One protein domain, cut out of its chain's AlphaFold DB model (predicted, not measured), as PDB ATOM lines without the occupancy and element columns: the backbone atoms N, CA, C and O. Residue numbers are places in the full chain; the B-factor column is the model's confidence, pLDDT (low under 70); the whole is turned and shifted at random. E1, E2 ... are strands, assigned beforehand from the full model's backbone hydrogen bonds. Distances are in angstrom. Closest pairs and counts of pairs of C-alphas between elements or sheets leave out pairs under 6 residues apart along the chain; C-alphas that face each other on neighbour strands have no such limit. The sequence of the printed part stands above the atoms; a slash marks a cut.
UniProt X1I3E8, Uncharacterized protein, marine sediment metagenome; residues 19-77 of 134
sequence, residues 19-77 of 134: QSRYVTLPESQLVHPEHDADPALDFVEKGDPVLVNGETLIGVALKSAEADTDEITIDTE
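What this domain is: This is residues 19 to 77 of the 134 residues of an uncharacterized protein of marine sediment metagenome (UniProt X1I3E8). Little regular structure is present: a small sheet of four strands, curled like part of a barrel, with residues 27 to 48 looping away to one end of the longest axis. The 59 printed residues include no named helix and E1 to E4 in chain order, 19 residues, all strand. The antiparallel sheet E1, E4, E3, E2 is a Greek key: E2, E3, E4 form a meander, each the antiparallel neighbour of the one before, and E1 pairs with E4. It is compact, radius of gyration of the C-alphas 10.5 A, spanning 36 by 19 by 17 A.

Where its parts are: E1, residues 22 to 26, 13.4 A, begins at C-alpha 22 (40.449, -23.539, -29.882). E2 is residues 49 to 52, 10.3 A; E3, 57 to 61, 12.4 A; E4, 71 to 75, 13.3 A, ending at C-alpha 75 (35.808, -24.939, -29.772).

How they stand to each other: N 25 and O 72 of E1 and E4 are 3.1 A apart, N 60 and O 75 of hairpin E3 and E4 3.0 A, N 50 and O 59 of hairpin E2 and E3 2.9 A. Residues 30 to 31 pair antiparallel with 51 to 52 of E2.

The domain as a whole: C-alphas 19 and 37, the farthest apart, are 36.6 A apart. The printed part has no cut; link E1 to E2 is long. Residues 19, 20 and 54 are under pLDDT 70.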
ATOM      1  N   GLN A  19      42.634 -28.404 -23.378       51.56
ATOM      2  CA  GLN A  19      43.948 -28.428 -24.018       51.56
ATOM      3  C   GLN A  19      43.796 -28.413 -25.548       51.56
ATOM      4  O   GLN A  19      43.197 -29.317 -26.118       51.56
ATOM      5  N   SER A  20      44.342 -27.366 -26.179       51.56
ATOM      6  CA  SER A  20      44.702 -27.270 -27.608       51.56
ATOM      7  C   SER A  20      43.627 -27.632 -28.646       51.56
ATOM      8  O   SER A  20      43.865 -28.458 -29.521       51.56
ATOM      9  N   ARG A  21      42.458 -26.986 -28.573       76.56
ATOM     10  CA  ARG A  21      41.305 -27.235 -29.470       76.56
ATOM     11  C   ARG A  21      40.519 -25.978 -29.860       76.56
ATOM     12  O   ARG A  21      39.413 -26.064 -30.377       76.56
ATOM     13  N   TYR A  22      41.066 -24.811 -29.539       87.38
ATOM     14  CA  TYR A  22      40.449 -23.539 -29.882       87.38
ATOM     15  C   TYR A  22      41.110 -22.990 -31.131       87.38
ATOM     16  O   TYR A  22      42.339 -22.949 -31.214       87.38
ATOM     17  N   VAL A  23      40.292 -22.565 -32.080       88.50
ATOM     18  CA  VAL A  23      40.747 -21.896 -33.294       88.50
ATOM     19  C   VAL A  23      40.055 -20.542 -33.330       88.50
ATOM     20  O   VAL A  23      38.863 -20.458 -33.052       88.50
ATOM     21  N   THR A  24      40.804 -19.480 -33.607       91.69
ATOM     22  CA  THR A  24      40.254 -18.128 -33.748       91.69
ATOM     23  C   THR A  24      40.403 -17.707 -35.197       91.69
ATOM     24  O   THR A  24      41.509 -17.758 -35.735       91.69
ATOM     25  N   LEU A  25      39.289 -17.346 -35.823       91.50
ATOM     26  CA  LEU A  25      39.194 -16.981 -37.235       91.50
ATOM     27  C   LEU A  25      38.236 -15.796 -37.367       91.50
ATOM     28  O   LEU A  25      37.374 -15.641 -36.504       91.50
ATOM     29  N   PRO A  26      38.364 -14.955 -38.403       92.31
ATOM     30  CA  PRO A  26      37.363 -13.929 -38.664       92.31
ATOM     31  C   PRO A  26      36.002 -14.574 -38.953       92.31
ATOM     32  O   PRO A  26      35.953 -15.652 -39.551       92.31
ATOM     33  N   GLU A  27      34.926 -13.904 -38.543       91.12
ATOM     34  CA  GLU A  27      33.536 -14.300 -38.799       91.12
ATOM     35  C   GLU A  27      33.347 -14.689 -40.270       91.12
ATOM     36  O   GLU A  27      32.877 -15.784 -40.540       91.12
ATOM     37  N   SER A  28      33.885 -13.895 -41.199       90.12
ATOM     38  CA  SER A  28      33.789 -14.140 -42.648       90.12
ATOM     39  C   SER A  28      34.364 -15.477 -43.155       90.12
ATOM     40  O   SER A  28      34.210 -15.818 -44.329       90.12
ATOM     41  N   GLN A  29      35.077 -16.235 -42.315       90.50
ATOM     42  CA  GLN A  29      35.562 -17.591 -42.615       90.50
ATOM     43  C   GLN A  29      34.696 -18.698 -42.004       90.50
ATOM     44  O   GLN A  29      34.982 -19.886 -42.200       90.50
ATOM     45  N   LEU A  30      33.675 -18.323 -41.243       90.38
ATOM     46  CA  LEU A  30      32.735 -19.206 -40.588       90.38
ATOM     47  C   LEU A  30      31.448 -19.284 -41.403       90.38
ATOM     48  O   LEU A  30      31.021 -18.339 -42.050       90.38
ATOM     49  N   VAL A  31      30.843 -20.460 -41.377       90.44
ATOM     50  CA  VAL A  31      29.506 -20.710 -41.898       90.44
ATOM     51  C   VAL A  31      28.727 -21.352 -40.764       90.44
ATOM     52  O   VAL A  31      29.175 -22.350 -40.196       90.44
ATOM     53  N   HIS A  32      27.574 -20.795 -40.429       90.06
ATOM     54  CA  HIS A  32      26.675 -21.315 -39.405       90.06
ATOM     55  C   HIS A  32      25.273 -21.508 -39.993       90.06
ATOM     56  O   HIS A  32      25.013 -21.089 -41.124       90.06
ATOM     57  N   PRO A  33      24.387 -22.233 -39.296       89.31
ATOM     58  CA  PRO A  33      22.981 -22.252 -39.644       89.31
ATOM     59  C   PRO A  33      22.366 -20.861 -39.577       89.31
ATOM     60  O   PRO A  33      22.583 -20.159 -38.591       89.31
ATOM     61  N   GLU A  34      21.570 -20.524 -40.586       84.38
ATOM     62  CA  GLU A  34      20.838 -19.259 -40.634       84.38
ATOM     63  C   GLU A  34      19.876 -19.145 -39.442       84.38
ATOM     64  O   GLU A  34      19.084 -20.060 -39.175       84.38
ATOM     65  N   HIS A  35      19.928 -18.017 -38.735       80.88
ATOM     66  CA  HIS A  35      18.999 -17.694 -37.648       80.88
ATOM     67  C   HIS A  35      18.299 -16.341 -37.839       80.88
ATOM     68  O   HIS A  35      17.253 -16.118 -37.220       80.88
ATOM     69  N   ASP A  36      18.795 -15.485 -38.737       78.75
ATOM     70  CA  ASP A  36      18.098 -14.287 -39.205       78.75
ATOM     71  C   ASP A  36      17.548 -14.458 -40.635       78.75
ATOM     72  O   ASP A  36      18.068 -15.198 -41.467       78.75
ATOM     73  N   ALA A  37      16.450 -13.761 -40.927       74.44
ATOM     74  CA  ALA A  37      15.876 -13.699 -42.266       74.44
ATOM     75  C   ALA A  37      16.633 -12.722 -43.187       74.44
ATOM     76  O   ALA A  37      16.456 -12.791 -44.407       74.44
ATOM     77  N   ASP A  38      17.417 -11.796 -42.620       78.44
ATOM     78  CA  ASP A  38      18.330 -10.918 -43.352       78.44
ATOM     79  C   ASP A  38      19.777 -11.445 -43.263       78.44
ATOM     80  O   ASP A  38      20.425 -11.273 -42.229       78.44
ATOM     81  N   PRO A  39      20.332 -12.012 -44.352       74.94
ATOM     82  CA  PRO A  39      21.695 -12.543 -44.366       74.94
ATOM     83  C   PRO A  39      22.778 -11.501 -44.062       74.94
ATOM     84  O   PRO A  39      23.905 -11.864 -43.761       74.94
ATOM     85  N   ALA A  40      22.476 -10.203 -44.184       77.38
ATOM     86  CA  ALA A  40      23.431  -9.141 -43.867       77.38
ATOM     87  C   ALA A  40      23.568  -8.875 -42.356       77.38
ATOM     88  O   ALA A  40      24.450  -8.116 -41.953       77.38
ATOM     89  N   LEU A  41      22.668  -9.436 -41.545       80.56
ATOM     90  CA  LEU A  41      22.672  -9.350 -40.084       80.56
ATOM     91  C   LEU A  41      22.869 -10.723 -39.428       80.56
ATOM     92  O   LEU A  41      22.908 -10.816 -38.201       80.56
ATOM     93  N   ASP A  42      22.979 -11.771 -40.241       86.44
ATOM     94  CA  ASP A  42      23.091 -13.155 -39.807       86.44
ATOM     95  C   ASP A  42      24.554 -13.477 -39.491       86.44
ATOM     96  O   ASP A  42      25.278 -14.025 -40.314       86.44
ATOM     97  N   PHE A  43      24.996 -13.055 -38.306       90.50
ATOM     98  CA  PHE A  43      26.344 -13.314 -37.806       90.50
ATOM     99  C   PHE A  43      26.350 -14.406 -36.743       90.50
ATOM    100  O   PHE A  43      25.450 -14.455 -35.909       90.50
ATOM    101  N   VAL A  44      27.440 -15.172 -36.676       91.94
ATOM    102  CA  VAL A  44      27.645 -16.218 -35.660       91.94
ATOM    103  C   VAL A  44      27.318 -15.724 -34.248       91.94
ATOM    104  O   VAL A  44      27.946 -14.790 -33.735       91.94
ATOM    105  N   GLU A  45      26.437 -16.435 -33.552       92.12
ATOM    106  CA  GLU A  45      26.165 -16.248 -32.137       92.12
ATOM    107  C   GLU A  45      26.944 -17.233 -31.257       92.12
ATOM    108  O   GLU A  45      27.382 -18.325 -31.637       92.12
ATOM    109  N   LYS A  46      27.140 -16.846 -29.995       90.69
ATOM    110  CA  LYS A  46      27.720 -17.740 -28.999       90.69
ATOM    111  C   LYS A  46      26.864 -19.002 -28.864       90.69
ATOM    112  O   LYS A  46      25.734 -18.938 -28.393       90.69
ATOM    113  N   GLY A  47      27.495 -20.153 -29.063       89.81
ATOM    114  CA  GLY A  47      26.847 -21.454 -28.951       89.81
ATOM    115  C   GLY A  47      26.484 -22.072 -30.293       89.81
ATOM    116  O   GLY A  47      26.120 -23.251 -30.314       89.81
ATOM    117  N   ASP A  48      26.654 -21.330 -31.386       91.75
ATOM    118  CA  ASP A  48      26.317 -21.841 -32.701       91.75
ATOM    119  C   ASP A  48      27.278 -22.927 -33.162       91.75
ATOM    120  O   ASP A  48      28.496 -22.840 -32.942       91.75
ATOM    121  N   PRO A  49      26.748 -23.969 -33.822       92.81
ATOM    122  CA  PRO A  49      27.571 -24.887 -34.575       92.81
ATOM    123  C   PRO A  49      28.114 -24.165 -35.811       92.81
ATOM    124  O   PRO A  49      27.376 -23.514 -36.545       92.81
ATOM    125  N   VAL A  50      29.411 -24.310 -36.060       92.38
ATOM    126  CA  VAL A  50      30.102 -23.610 -37.147       92.38
ATOM    127  C   VAL A  50      30.917 -24.567 -38.006       92.38
ATOM    128  O   VAL A  50      31.492 -25.545 -37.515       92.38
ATOM    129  N   LEU A  51      30.998 -24.237 -39.289       90.81
ATOM    130  CA  LEU A  51      31.909 -24.776 -40.290       90.81
ATOM    131  C   LEU A  51      32.950 -23.714 -40.632       90.81
ATOM    132  O   LEU A  51      32.621 -22.561 -40.876       90.81
ATOM    133  N   VAL A  52      34.213 -24.110 -40.703       87.25
ATOM    134  CA  VAL A  52      35.314 -23.245 -41.130       87.25
ATOM    135  C   VAL A  52      35.628 -23.503 -42.591       87.25
ATOM    136  O   VAL A  52      35.925 -24.641 -42.974       87.25
ATOM    137  N   ASN A  53      35.648 -22.432 -43.389       80.00
ATOM    138  CA  ASN A  53      35.941 -22.477 -44.821       80.00
ATOM    139  C   ASN A  53      35.105 -23.557 -45.535       80.00
ATOM    140  O   ASN A  53      35.637 -24.405 -46.254       80.00
ATOM    141  N   GLY A  54      33.798 -23.569 -45.267       68.31
ATOM    142  CA  GLY A  54      32.826 -24.475 -45.878       68.31
ATOM    143  C   GLY A  54      32.784 -25.874 -45.267       68.31
ATOM    144  O   GLY A  54      31.706 -26.315 -44.908       68.31
ATOM    145  N   GLU A  55      33.910 -26.581 -45.129       71.44
ATOM    146  CA  GLU A  55      33.901 -27.996 -44.684       71.44
ATOM    147  C   GLU A  55      35.194 -28.463 -43.991       71.44
ATOM    148  O   GLU A  55      35.329 -29.633 -43.635       71.44
ATOM    149  N   THR A  56      36.184 -27.583 -43.807       73.81
ATOM    150  CA  THR A  56      37.535 -28.026 -43.407       73.81
ATOM    151  C   THR A  56      37.598 -28.422 -41.935       73.81
ATOM    152  O   THR A  56      38.346 -29.319 -41.541       73.81
ATOM    153  N   LEU A  57      36.837 -27.716 -41.105       86.50
ATOM    154  CA  LEU A  57      36.860 -27.870 -39.664       86.50
ATOM    155  C   LEU A  57      35.508 -27.445 -39.096       86.50
ATOM    156  O   LEU A  57      34.811 -26.618 -39.672       86.50
ATOM    157  N   ILE A  58      35.138 -28.052 -37.979       90.44
ATOM    158  CA  ILE A  58      33.865 -27.838 -37.298       90.44
ATOM    159  C   ILE A  58      34.125 -27.419 -35.857       90.44
ATOM    160  O   ILE A  58      35.172 -27.745 -35.285       90.44
ATOM    161  N   GLY A  59      33.161 -26.745 -35.248       91.38
ATOM    162  CA  GLY A  59      33.226 -26.411 -33.836       91.38
ATOM    163  C   GLY A  59      31.964 -25.742 -33.328       91.38
ATOM    164  O   GLY A  59      30.963 -25.663 -34.033       91.38
ATOM    165  N   VAL A  60      32.033 -25.266 -32.091       92.56
ATOM    166  CA  VAL A  60      30.986 -24.448 -31.471       92.56
ATOM    167  C   VAL A  60      31.559 -23.080 -31.126       92.56
ATOM    168  O   VAL A  60      32.627 -22.995 -30.510       92.56
ATOM    169  N   ALA A  61      30.876 -22.009 -31.520       93.31
ATOM    170  CA  ALA A  61      31.312 -20.643 -31.266       93.31
ATOM    171  C   ALA A  61      31.271 -20.300 -29.768       93.31
ATOM    172  O   ALA A  61      30.306 -20.587 -29.060       93.31
ATOM    173  N   LEU A  62      32.330 -19.668 -29.257       91.25
ATOM    174  CA  LEU A  62      32.442 -19.309 -27.835       91.25
ATOM    175  C   LEU A  62      32.016 -17.874 -27.521       91.25
ATOM    176  O   LEU A  62      31.894 -17.516 -26.343       91.25
ATOM    177  N   LYS A  63      31.784 -17.063 -28.552       92.00
ATOM    178  CA  LYS A  63      31.271 -15.697 -28.463       92.00
ATOM    179  C   LYS A  63      30.494 -15.341 -29.733       92.00
ATOM    180  O   LYS A  63      30.744 -15.962 -30.762       92.00
ATOM    181  N   SER A  64      29.623 -14.341 -29.633       91.44
ATOM    182  CA  SER A  64      28.917 -13.769 -30.782       91.44
ATOM    183  C   SER A  64      29.799 -12.773 -31.539       91.44
ATOM    184  O   SER A  64      30.693 -12.159 -30.941       91.44
ATOM    185  N   ALA A  65      29.541 -12.633 -32.832       92.44
ATOM    186  CA  ALA A  65      30.070 -11.595 -33.704       92.44
ATOM    187  C   ALA A  65      29.122 -10.383 -33.752       92.44
ATOM    188  O   ALA A  65      27.916 -10.521 -33.565       92.44
ATOM    189  N   GLU A  66      29.672  -9.197 -34.009       89.38
ATOM    190  CA  GLU A  66      28.914  -7.979 -34.334       89.38
ATOM    191  C   GLU A  66      29.234  -7.471 -35.758       89.38
ATOM    192  O   GLU A  66      28.549  -6.580 -36.265       89.38
ATOM    193  N   ALA A  67      30.276  -8.019 -36.398       88.38
ATOM    194  CA  ALA A  67      30.671  -7.736 -37.777       88.38
ATOM    195  C   ALA A  67      31.505  -8.874 -38.405       88.38
ATOM    196  O   ALA A  67      32.239  -9.569 -37.701       88.38
ATOM    197  N   ASP A  68      31.530  -8.946 -39.745       86.12
ATOM    198  CA  ASP A  68      32.324  -9.901 -40.558       86.12
ATOM    199  C   ASP A  68      33.831  -9.953 -40.227       86.12
ATOM    200  O   ASP A  68      34.546 -10.918 -40.536       86.12
ATOM    201  N   THR A  69      34.360  -8.862 -39.666       88.62
ATOM    202  CA  THR A  69      35.780  -8.726 -39.318       88.62
ATOM    203  C   THR A  69      36.102  -9.186 -37.902       88.62
ATOM    204  O   THR A  69      37.277  -9.199 -37.529       88.62
ATOM    205  N   ASP A  70      35.095  -9.531 -37.102       91.81
ATOM    206  CA  ASP A  70      35.309  -9.941 -35.723       91.81
ATOM    207  C   ASP A  70      35.964 -11.317 -35.657       91.81
ATOM    208  O   ASP A  70      35.555 -12.274 -36.307       91.81
ATOM    209  N   GLU A  71      37.000 -11.432 -34.833       94.19
ATOM    210  CA  GLU A  71      37.697 -12.696 -34.626       94.19
ATOM    211  C   GLU A  71      36.907 -13.604 -33.690       94.19
ATOM    212  O   GLU A  71      36.896 -13.361 -32.487       94.19
ATOM    213  N   ILE A  72      36.294 -14.671 -34.185       94.06
ATOM    214  CA  ILE A  72      35.482 -15.599 -33.400       94.06
ATOM    215  C   ILE A  72      36.310 -16.816 -32.999       94.06
ATOM    216  O   ILE A  72      36.914 -17.503 -33.825       94.06
ATOM    217  N   THR A  73      36.347 -17.091 -31.694       91.94
ATOM    218  CA  THR A  73      36.973 -18.304 -31.164       91.94
ATOM    219  C   THR A  73      35.960 -19.436 -31.156       91.94
ATOM    220  O   THR A  73      34.891 -19.317 -30.554       91.94
ATOM    221  N   ILE A  74      36.336 -20.553 -31.765       91.12
ATOM    222  CA  ILE A  74      35.521 -21.759 -31.876       91.12
ATOM    223  C   ILE A  74      36.183 -22.899 -31.105       91.12
ATOM    224  O   ILE A  74      37.411 -23.000 -31.044       91.12
ATOM    225  N   ASP A  75      35.370 -23.749 -30.492       90.94
ATOM    226  CA  ASP A  75      35.808 -24.939 -29.772       90.94
ATOM    227  C   ASP A  75      35.563 -26.177 -30.642       90.94
ATOM    228  O   ASP A  75      34.420 -26.562 -30.890       90.94
ATOM    229  N   THR A  76      36.639 -26.768 -31.160       89.69
ATOM    230  CA  THR A  76      36.568 -27.766 -32.243       89.69
ATOM    231  C   THR A  76      36.327 -29.180 -31.752       89.69
ATOM    232  O   THR A  76      36.109 -30.102 -32.529       89.69
ATOM    233  N   GLU A  77      36.356 -29.398 -30.448       88.75
ATOM    234  CA  GLU A  77      36.133 -30.706 -29.864       88.75
ATOM    235  C   GLU A  77      35.317 -30.546 -28.586       88.75
ATOM    236  O   GLU A  77      35.298 -29.487 -27.996       88.75
TER     237      GLU A  77